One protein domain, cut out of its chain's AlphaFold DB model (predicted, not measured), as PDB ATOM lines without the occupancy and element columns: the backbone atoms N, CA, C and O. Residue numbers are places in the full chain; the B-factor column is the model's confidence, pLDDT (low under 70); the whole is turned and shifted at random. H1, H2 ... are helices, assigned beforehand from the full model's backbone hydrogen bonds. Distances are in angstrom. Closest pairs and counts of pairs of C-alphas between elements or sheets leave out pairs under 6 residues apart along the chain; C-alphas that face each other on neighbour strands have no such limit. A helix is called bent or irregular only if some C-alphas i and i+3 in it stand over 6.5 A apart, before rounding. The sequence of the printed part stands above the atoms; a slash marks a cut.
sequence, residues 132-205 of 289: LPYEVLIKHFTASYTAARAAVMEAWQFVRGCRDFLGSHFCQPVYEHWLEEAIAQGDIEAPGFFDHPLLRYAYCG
ATOM      1  N   LEU A 132      24.705  16.927   0.681       94.31
ATOM      2  CA  LEU A 132      24.727  15.658  -0.046       94.31
ATOM      3  C   LEU A 132      23.379  15.402  -0.738       94.31
ATOM      4  O   LEU A 132      22.350  15.328  -0.061       94.31
ATOM      5  N   PRO A 133      23.350  15.201  -2.066       93.44
ATOM      6  CA  PRO A 133      22.152  14.748  -2.768       93.44
ATOM      7  C   PRO A 133      21.632  13.422  -2.205       93.44
ATOM      8  O   PRO A 133      22.413  12.549  -1.812       93.44
ATOM      9  N   TYR A 134      20.307  13.255  -2.167       92.25
ATOM     10  CA  TYR A 134      19.702  12.080  -1.535       92.25
ATOM     11  C   TYR A 134      20.078  10.790  -2.274       92.25
ATOM     12  O   TYR A 134      20.300   9.770  -1.632       92.25
ATOM     13  N   GLU A 135      20.218  10.840  -3.599       92.75
ATOM     14  CA  GLU A 135      20.616   9.713  -4.442       92.75
ATOM     15  C   GLU A 135      21.968   9.146  -4.004       92.75
ATOM     16  O   GLU A 135      22.136   7.932  -3.907       92.75
ATOM     17  N   VAL A 136      22.911  10.034  -3.672       93.25
ATOM     18  CA  VAL A 136      24.236   9.666  -3.163       93.25
ATOM     19  C   VAL A 136      24.136   9.161  -1.723       93.25
ATOM     20  O   VAL A 136      24.758   8.152  -1.390       93.25
ATOM     21  N   LEU A 137      23.317   9.812  -0.890       92.25
ATOM     22  CA  LEU A 137      23.119   9.451   0.517       92.25
ATOM     23  C   LEU A 137      22.617   8.007   0.688       92.25
ATOM     24  O   LEU A 137      23.147   7.277   1.523       92.25
ATOM     25  N   ILE A 138      21.623   7.593  -0.106       92.50
ATOM     26  CA  ILE A 138      21.050   6.235  -0.058       92.50
ATOM     27  C   ILE A 138      21.567   5.299  -1.153       92.50
ATOM     28  O   ILE A 138      21.111   4.162  -1.245       92.50
ATOM     29  N   LYS A 139      22.517   5.755  -1.978       91.75
ATOM     30  CA  LYS A 139      23.088   5.001  -3.109       91.75
ATOM     31  C   LYS A 139      22.023   4.456  -4.070       91.75
ATOM     32  O   LYS A 139      22.128   3.331  -4.555       91.75
ATOM     33  N   HIS A 140      20.998   5.255  -4.344       90.12
ATOM     34  CA  HIS A 140      19.874   4.869  -5.190       90.12
ATOM     35  C   HIS A 140      19.689   5.876  -6.324       90.12
ATOM     36  O   HIS A 140      19.313   7.026  -6.099       90.12
ATOM     37  N   PHE A 141      19.940   5.420  -7.552       89.31
ATOM     38  CA  PHE A 141      19.926   6.244  -8.756       89.31
ATOM     39  C   PHE A 141      18.878   5.715  -9.737       89.31
ATOM     40  O   PHE A 141      19.110   4.738 -10.440       89.31
ATOM     41  N   THR A 142      17.720   6.370  -9.785       89.06
ATOM     42  CA  THR A 142      16.643   6.064 -10.750       89.06
ATOM     43  C   THR A 142      16.516   7.108 -11.854       89.06
ATOM     44  O   THR A 142      15.772   6.915 -12.813       89.06
ATOM     45  N   ALA A 143      17.221   8.231 -11.716       86.31
ATOM     46  CA  ALA A 143      17.212   9.311 -12.687       86.31
ATOM     47  C   ALA A 143      18.082   8.984 -13.915       86.31
ATOM     48  O   ALA A 143      18.853   8.024 -13.927       86.31
ATOM     49  N   SER A 144      17.974   9.808 -14.961       89.56
ATOM     50  CA  SER A 144      18.801   9.670 -16.163       89.56
ATOM     51  C   SER A 144      20.296   9.786 -15.844       89.56
ATOM     52  O   SER A 144      20.689  10.404 -14.852       89.56
ATOM     53  N   TYR A 145      21.142   9.255 -16.734       84.31
ATOM     54  CA  TYR A 145      22.604   9.337 -16.623       84.31
ATOM     55  C   TYR A 145      23.091  10.756 -16.269       84.31
ATOM     56  O   TYR A 145      23.895  10.932 -15.356       84.31
ATOM     57  N   THR A 146      22.566  11.784 -16.947       86.50
ATOM     58  CA  THR A 146      22.957  13.185 -16.718       86.50
ATOM     59  C   THR A 146      22.600  13.659 -15.310       86.50
ATOM     60  O   THR A 146      23.401  14.343 -14.678       86.50
ATOM     61  N   ALA A 147      21.427  13.277 -14.799       88.94
ATOM     62  CA  ALA A 147      20.994  13.636 -13.452       88.94
ATOM     63  C   ALA A 147      21.813  12.902 -12.377       88.94
ATOM     64  O   ALA A 147      22.269  13.531 -11.424       88.94
ATOM     65  N   ALA A 148      22.083  11.606 -12.564       88.38
ATOM     66  CA  ALA A 148      22.941  10.837 -11.663       88.38
ATOM     67  C   ALA A 148      24.369  11.410 -11.617       88.38
ATOM     68  O   ALA A 148      24.925  11.616 -10.538       88.38
ATOM     69  N   ARG A 149      24.934  11.755 -12.781       87.31
ATOM     70  CA  ARG A 149      26.247  12.407 -12.874       87.31
ATOM     71  C   ARG A 149      26.249  13.770 -12.177       87.31
ATOM     72  O   ARG A 149      27.195  14.069 -11.456       87.31
ATOM     73  N   ALA A 150      25.207  14.582 -12.358       89.62
ATOM     74  CA  ALA A 150      25.079  15.865 -11.666       89.62
ATOM     75  C   ALA A 150      25.045  15.690 -10.138       89.62
ATOM     76  O   ALA A 150      25.763  16.401  -9.440       89.62
ATOM     77  N   ALA A 151      24.302  14.703  -9.627       91.75
ATOM     78  CA  ALA A 151      24.253  14.400  -8.196       91.75
ATOM     79  C   ALA A 151      25.627  13.978  -7.636       91.75
ATOM     80  O   ALA A 151      26.050  14.466  -6.589       91.75
ATOM     81  N   VAL A 152      26.369  13.120  -8.346       90.38
ATOM     82  CA  VAL A 152      27.730  12.728  -7.933       90.38
ATOM     83  C   VAL A 152      28.683  13.927  -7.956       90.38
ATOM     84  O   VAL A 152      29.443  14.122  -7.009       90.38
ATOM     85  N   MET A 153      28.623  14.766  -8.996       89.81
ATOM     86  CA  MET A 153      29.461  15.968  -9.089       89.81
ATOM     87  C   MET A 153      29.151  16.982  -7.982       89.81
ATOM     88  O   MET A 153      30.079  17.608  -7.474       89.81
ATOM     89  N   GLU A 154      27.885  17.129  -7.592       91.81
ATOM     90  CA  GLU A 154      27.479  17.988  -6.478       91.81
ATOM     91  C   GLU A 154      28.027  17.463  -5.145       91.81
ATOM     92  O   GLU A 154      28.716  18.192  -4.434       91.81
ATOM     93  N   ALA A 155      27.849  16.168  -4.854       93.00
ATOM     94  CA  ALA A 155      28.437  15.538  -3.668       93.00
ATOM     95  C   ALA A 155      29.968  15.680  -3.635       93.00
ATOM     96  O   ALA A 155      30.577  15.861  -2.578       93.00
ATOM     97  N   TRP A 156      30.608  15.634  -4.803       91.75
ATOM     98  CA  TRP A 156      32.049  15.799  -4.904       91.75
ATOM     99  C   TRP A 156      32.535  17.201  -4.524       91.75
ATOM    100  O   TRP A 156      33.657  17.341  -4.038       91.75
ATOM    101  N   GLN A 157      31.717  18.245  -4.687       91.44
ATOM    102  CA  GLN A 157      32.078  19.586  -4.215       91.44
ATOM    103  C   GLN A 157      32.283  19.601  -2.698       91.44
ATOM    104  O   GLN A 157      33.285  20.143  -2.225       91.44
ATOM    105  N   PHE A 158      31.403  18.930  -1.951       92.19
ATOM    106  CA  PHE A 158      31.546  18.766  -0.505       92.19
ATOM    107  C   PHE A 158      32.832  18.008  -0.139       92.19
ATOM    108  O   PHE A 158      33.590  18.444   0.737       92.19
ATOM    109  N   VAL A 159      33.120  16.901  -0.836       92.12
ATOM    110  CA  VAL A 159      34.339  16.102  -0.608       92.12
ATOM    111  C   VAL A 159      35.597  16.923  -0.885       92.12
ATOM    112  O   VAL A 159      36.503  16.940  -0.047       92.12
ATOM    113  N   ARG A 160      35.640  17.665  -1.999       91.06
ATOM    114  CA  ARG A 160      36.757  18.568  -2.318       91.06
ATOM    115  C   ARG A 160      36.944  19.634  -1.251       91.06
ATOM    116  O   ARG A 160      38.046  19.770  -0.745       91.06
ATOM    117  N   GLY A 161      35.876  20.291  -0.797       92.31
ATOM    118  CA  GLY A 161      35.985  21.271   0.287       92.31
ATOM    119  C   GLY A 161      36.505  20.670   1.603       92.31
ATOM    120  O   GLY A 161      37.183  21.339   2.386       92.31
ATOM    121  N   CYS A 162      36.205  19.398   1.885       92.50
ATOM    122  CA  CYS A 162      36.786  18.668   3.019       92.50
ATOM    123  C   CYS A 162      38.271  18.368   2.817       92.50
ATOM    124  O   CYS A 162      39.057  18.580   3.744       92.50
ATOM    125  N   ARG A 163      38.650  17.938   1.614       92.25
ATOM    126  CA  ARG A 163      40.038  17.674   1.238       92.25
ATOM    127  C   ARG A 163      40.886  18.939   1.274       92.25
ATOM    128  O   ARG A 163      41.917  18.931   1.930       92.25
ATOM    129  N   ASP A 164      40.418  20.028   0.674       92.50
ATOM    130  CA  ASP A 164      41.118  21.314   0.646       92.50
ATOM    131  C   ASP A 164      41.327  21.854   2.061       92.50
ATOM    132  O   ASP A 164      42.405  22.348   2.395       92.50
ATOM    133  N   PHE A 165      40.318  21.717   2.929       94.12
ATOM    134  CA  PHE A 165      40.436  22.081   4.338       94.12
ATOM    135  C   PHE A 165      41.516  21.254   5.047       94.12
ATOM    136  O   PHE A 165      42.354  21.825   5.740       94.12
ATOM    137  N   LEU A 166      41.524  19.931   4.860       94.56
ATOM    138  CA  LEU A 166      42.539  19.059   5.455       94.56
ATOM    139  C   LEU A 166      43.941  19.372   4.907       94.56
ATOM    140  O   LEU A 166      44.876  19.536   5.686       94.56
ATOM    141  N   GLY A 167      44.066  19.526   3.589       94.75
ATOM    142  CA  GLY A 167      45.313  19.876   2.916       94.75
ATOM    143  C   GLY A 167      45.894  21.180   3.452       94.75
ATOM    144  O   GLY A 167      47.019  21.207   3.926       94.75
ATOM    145  N   SER A 168      45.098  22.248   3.480       93.75
ATOM    146  CA  SER A 168      45.568  23.577   3.900       93.75
ATOM    147  C   SER A 168      45.762  23.750   5.411       93.75
ATOM    148  O   SER A 168      46.635  24.511   5.815       93.75
ATOM    149  N   HIS A 169      44.966  23.090   6.261       94.25
ATOM    150  CA  HIS A 169      44.989  23.332   7.715       94.25
ATOM    151  C   HIS A 169      45.724  22.254   8.515       94.25
ATOM    152  O   HIS A 169      46.039  22.478   9.685       94.25
ATOM    153  N   PHE A 170      45.964  21.084   7.925       95.25
ATOM    154  CA  PHE A 170      46.685  19.994   8.571       95.25
ATOM    155  C   PHE A 170      47.936  19.617   7.785       95.25
ATOM    156  O   PHE A 170      49.035  19.739   8.319       95.25
ATOM    157  N   CYS A 171      47.785  19.206   6.526       95.81
ATOM    158  CA  CYS A 171      48.906  18.666   5.765       95.81
ATOM    159  C   CYS A 171      49.969  19.731   5.467       95.81
ATOM    160  O   CYS A 171      51.148  19.496   5.710       95.81
ATOM    161  N   GLN A 172      49.550  20.921   5.030       95.94
ATOM    162  CA  GLN A 172      50.443  22.020   4.681       95.94
ATOM    163  C   GLN A 172      51.291  22.479   5.881       95.94
ATOM    164  O   GLN A 172      52.511  22.462   5.748       95.94
ATOM    165  N   PRO A 173      50.734  22.791   7.073       95.25
ATOM    166  CA  PRO A 173      51.561  23.137   8.230       95.25
ATOM    167  C   PRO A 173      52.524  22.021   8.644       95.25
ATOM    168  O   PRO A 173      53.666  22.290   9.000       95.25
ATOM    169  N   VAL A 174      52.081  20.759   8.599       96.12
ATOM    170  CA  VAL A 174      52.944  19.610   8.920       96.12
ATOM    171  C   VAL A 174      54.115  19.522   7.940       96.12
ATOM    172  O   VAL A 174      55.252  19.356   8.375       96.12
ATOM    173  N   TYR A 175      53.844  19.668   6.645       96.00
ATOM    174  CA  TYR A 175      54.860  19.668   5.598       96.00
ATOM    175  C   TYR A 175      55.843  20.827   5.748       96.00
ATOM    176  O   TYR A 175      57.048  20.604   5.710       96.00
ATOM    177  N   GLU A 176      55.351  22.044   5.979       95.62
ATOM    178  CA  GLU A 176      56.201  23.222   6.167       95.62
ATOM    179  C   GLU A 176      57.137  23.065   7.362       95.62
ATOM    180  O   GLU A 176      58.318  23.381   7.253       95.62
ATOM    181  N   HIS A 177      56.636  22.540   8.484       95.31
ATOM    182  CA  HIS A 177      57.462  22.290   9.662       95.31
ATOM    183  C   HIS A 177      58.480  21.171   9.449       95.31
ATOM    184  O   HIS A 177      59.605  21.278   9.928       95.31
ATOM    185  N   TRP A 178      58.099  20.106   8.742       96.19
ATOM    186  CA  TRP A 178      59.039  19.052   8.371       96.19
ATOM    187  C   TRP A 178      60.145  19.588   7.451       96.19
ATOM    188  O   TRP A 178      61.319  19.337   7.707       96.19
ATOM    189  N   LEU A 179      59.776  20.355   6.420       96.81
ATOM    190  CA  LEU A 179      60.711  20.922   5.452       96.81
ATOM    191  C   LEU A 179      61.669  21.909   6.129       96.81
ATOM    192  O   LEU A 179      62.871  21.863   5.895       96.81
ATOM    193  N   GLU A 180      61.140  22.767   6.999       95.69
ATOM    194  CA  GLU A 180      61.925  23.711   7.794       95.69
ATOM    195  C   GLU A 180      62.972  23.004   8.664       95.69
ATOM    196  O   GLU A 180      64.132  23.416   8.667       95.69
ATOM    197  N   GLU A 181      62.594  21.921   9.347       96.19
ATOM    198  CA  GLU A 181      63.527  21.130  10.156       96.19
ATOM    199  C   GLU A 181      64.585  20.442   9.281       96.19
ATOM    200  O   GLU A 181      65.773  20.534   9.576       96.19
ATOM    201  N   ALA A 182      64.185  19.812   8.172       97.00
ATOM    202  CA  ALA A 182      65.109  19.127   7.267       97.00
ATOM    203  C   ALA A 182      66.154  20.085   6.659       97.00
ATOM    204  O   ALA A 182      67.333  19.743   6.553       97.00
ATOM    205  N   ILE A 183      65.750  21.311   6.310       96.81
ATOM    206  CA  ILE A 183      66.674  22.346   5.826       96.81
ATOM    207  C   ILE A 183      67.576  22.836   6.970       96.81
ATOM    208  O   ILE A 183      68.773  23.023   6.763       96.81
ATOM    209  N   ALA A 184      67.039  23.017   8.182       95.50
ATOM    210  CA  ALA A 184      67.823  23.453   9.343       95.50
ATOM    211  C   ALA A 184      68.900  22.433   9.759       95.50
ATOM    212  O   ALA A 184      69.984  22.835  10.182       95.50
ATOM    213  N   GLN A 185      68.622  21.134   9.616       96.62
ATOM    214  CA  GLN A 185      69.586  20.054   9.864       96.62
ATOM    215  C   GLN A 185      70.612  19.891   8.728       96.62
ATOM    216  O   GLN A 185      71.652  19.266   8.927       96.62
ATOM    217  N   GLY A 186      70.352  20.481   7.557       95.69
ATOM    218  CA  GLY A 186      71.214  20.384   6.379       95.69
ATOM    219  C   GLY A 186      70.959  19.157   5.498       95.69
ATOM    220  O   GLY A 186      71.782  18.867   4.634       95.69
ATOM    221  N   ASP A 187      69.834  18.456   5.677       96.94
ATOM    222  CA  ASP A 187      69.445  17.313   4.835       96.94
ATOM    223  C   ASP A 187      68.954  17.756   3.446       96.94
ATOM    224  O   ASP A 187      69.038  17.003   2.474       96.94
ATOM    225  N   ILE A 188      68.421  18.981   3.348       96.31
ATOM    226  CA  ILE A 188      67.902  19.574   2.111       96.31
ATOM    227  C   ILE A 188      68.601  20.909   1.855       96.31
ATOM    228  O   ILE A 188      68.510  21.845   2.651       96.31
ATOM    229  N   GLU A 189      69.250  21.026   0.697       95.31
ATOM    230  CA  GLU A 189      69.838  22.284   0.241       95.31
ATOM    231  C   GLU A 189      68.753  23.218  -0.321       95.31
ATOM    232  O   GLU A 189      68.270  23.045  -1.440       95.31
ATOM    233  N   ALA A 190      68.386  24.244   0.451       94.56
ATOM    234  CA  ALA A 190      67.435  25.279   0.037       94.56
ATOM    235  C   ALA A 190      68.005  26.693   0.284       94.56
ATOM    236  O   ALA A 190      67.709  27.324   1.307       94.56
ATOM    237  N   PRO A 191      68.854  27.212  -0.625       94.56
ATOM    238  CA  PRO A 191      69.473  28.526  -0.470       94.56
ATOM    239  C   PRO A 191      68.440  29.648  -0.313       94.56
ATOM    240  O   PRO A 191      67.492  29.762  -1.090       94.56
ATOM    241  N   GLY A 192      68.630  30.508   0.688       93.56
ATOM    242  CA  GLY A 192      67.743  31.647   0.931       93.56
ATOM    243  C   GLY A 192      66.400  31.302   1.584       93.56
ATOM    244  O   GLY A 192      65.582  32.206   1.770       93.56
ATOM    245  N   PHE A 193      66.160  30.038   1.961       95.50
ATOM    246  CA  PHE A 193      64.906  29.605   2.596       95.50
ATOM    247  C   PHE A 193      64.589  30.394   3.876       95.50
ATOM    248  O   PHE A 193      63.462  30.854   4.056       95.50
ATOM    249  N   PHE A 194      65.591  30.603   4.736       95.44
ATOM    250  CA  PHE A 194      65.445  31.382   5.972       95.44
ATOM    251  C   PHE A 194      65.609  32.896   5.773       95.44
ATOM    252  O   PHE A 194      65.220  33.670   6.645       95.44
ATOM    253  N   ASP A 195      66.140  33.322   4.625       95.19
ATOM    254  CA  ASP A 195      66.497  34.721   4.372       95.19
ATOM    255  C   ASP A 195      65.335  35.533   3.784       95.19
ATOM    256  O   ASP A 195      65.261  36.747   3.989       95.19
ATOM    257  N   HIS A 196      64.421  34.892   3.041       94.31
ATOM    258  CA  HIS A 196      63.350  35.600   2.336       94.31
ATOM    259  C   HIS A 196      61.997  34.860   2.366       94.31
ATOM    260  O   HIS A 196      61.892  33.735   1.872       94.31
ATOM    261  N   PRO A 197      60.897  35.503   2.817       93.31
ATOM    262  CA  PRO A 197      59.597  34.841   2.969       93.31
ATOM    263  C   PRO A 197      58.996  34.344   1.644       93.31
ATOM    264  O   PRO A 197      58.326  33.317   1.628       93.31
ATOM    265  N   LEU A 198      59.254  35.026   0.520       94.06
ATOM    266  CA  LEU A 198      58.811  34.538  -0.797       94.06
ATOM    267  C   LEU A 198      59.576  33.291  -1.260       94.06
ATOM    268  O   LEU A 198      58.993  32.465  -1.953       94.06
ATOM    269  N   LEU A 199      60.853  33.143  -0.879       93.62
ATOM    270  CA  LEU A 199      61.619  31.936  -1.197       93.62
ATOM    271  C   LEU A 199      61.108  30.769  -0.361       93.62
ATOM    272  O   LEU A 199      60.814  29.719  -0.922       93.62
ATOM    273  N   ARG A 200      60.879  30.988   0.943       94.25
ATOM    274  CA  ARG A 200      60.186  30.015   1.800       94.25
ATOM    275  C   ARG A 200      58.865  29.574   1.174       94.25
ATOM    276  O   ARG A 200      58.642  28.384   1.017       94.25
ATOM    277  N   TYR A 201      58.021  30.521   0.759       93.38
ATOM    278  CA  TYR A 201      56.744  30.202   0.115       93.38
ATOM    279  C   TYR A 201      56.911  29.371  -1.167       93.38
ATOM    280  O   TYR A 201      56.159  28.424  -1.373       93.38
ATOM    281  N   ALA A 202      57.898  29.693  -2.010       93.69
ATOM    282  CA  ALA A 202      58.169  28.940  -3.233       93.69
ATOM    283  C   ALA A 202      58.612  27.495  -2.942       93.69
ATOM    284  O   ALA A 202      58.106  26.574  -3.577       93.69
ATOM    285  N   TYR A 203      59.496  27.292  -1.959       94.38
ATOM    286  CA  TYR A 203      59.929  25.959  -1.524       94.38
ATOM    287  C   TYR A 203      58.809  25.160  -0.850       94.38
ATOM    288  O   TYR A 203      58.707  23.957  -1.049       94.38
ATOM    289  N   CYS A 204      57.954  25.824  -0.073       95.12
ATOM    290  CA  CYS A 204      56.822  25.202   0.610       95.12
ATOM    291  C   CYS A 204      55.614  24.945  -0.312       95.12
ATOM    292  O   CYS A 204      54.589  24.436   0.154       95.12
ATOM    293  N   GLY A 205      55.696  25.319  -1.592       91.50
ATOM    294  CA  GLY A 205      54.635  25.104  -2.565       91.50
ATOM    295  C   GLY A 205      54.353  23.615  -2.738       91.50
ATOM    296  O   GLY A 205      55.191  22.875  -3.239       91.50
TER     297      GLY A 205
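AT A GLANCE: This is residues 132 to 205 of the 289 residues of the protein "Phage portal protein, lambda family" of Pseudomonas fluorescens (UniProt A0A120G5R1). A single long helix, H2, makes the shaft of a rod, and the chain folds back beside it at both ends: short H1 packs on the first part of H2, and short H3 is near the far part of H2 after a long link. The middle of the shaft is bare, and residues 160 to 166 of H2 stand free. The printed part has 74 residues with three named helices, H1, H2 and H3 in that order along the chain, and no named strand; the class is all helix. The whole is extended, with a radius of gyration of the C-alphas of 20.6 A, and the C-alphas span 59 by 18 by 16 A.

IN THESE COORDINATES: The printed part begins at Leu 132, and H1 follows as residues 134 to 137, 4.8 A from first to last C-alpha, with C-alpha 134 at (19.702, 12.080, -1.535). H2 holds residues 145 to 185, from C-alpha 145 at (22.604, 9.337, -16.623) to C-alpha 185 at (69.586, 20.054, 9.864), a length of 55.0 A. H3 holds residues 197 to 203, 10.0 A long, and ends with C-alpha 203 at (59.929, 25.959, -1.524).

HOW THE PARTS SIT: H1 touches H2, with 5 pairs of C-alphas within 8 A; the closest C-alphas of the two are those of Val 136 and Val 152, 6.7 A apart. H2 touches H1 with residues 148 to 155 alone. H2 has a kink of 29 degrees near residue 172. It is neither bent nor irregular, but only just: C-alphas 169 and 172 are 6.4 A apart. H3 touches no helix, but H2 and H3 are near each other, with 7 pairs of C-alphas within 10 A. H1 and H3 are apart. In H3 every O i to N i+4 pair is within hydrogen-bond range, in H2 34 of 37 are, and H1 is too short for such a pair, with its one O i to N i+3 pair within range.

THE WHOLE: The two C-alphas farthest apart in the domain are those of Thr 142 and Asp 195, at 59.5 A, while the C-alphas of Leu 132 and Gly 205, the first and last printed residues, are 31.5 A apart. The printed part has no cut. The link from H1 to H2, 7 residues, is short, and the link from H2 to H3, 11 residues, is long. The mean pLDDT of the printed part is 93.2, and no printed residue is under 70 in this predicted model.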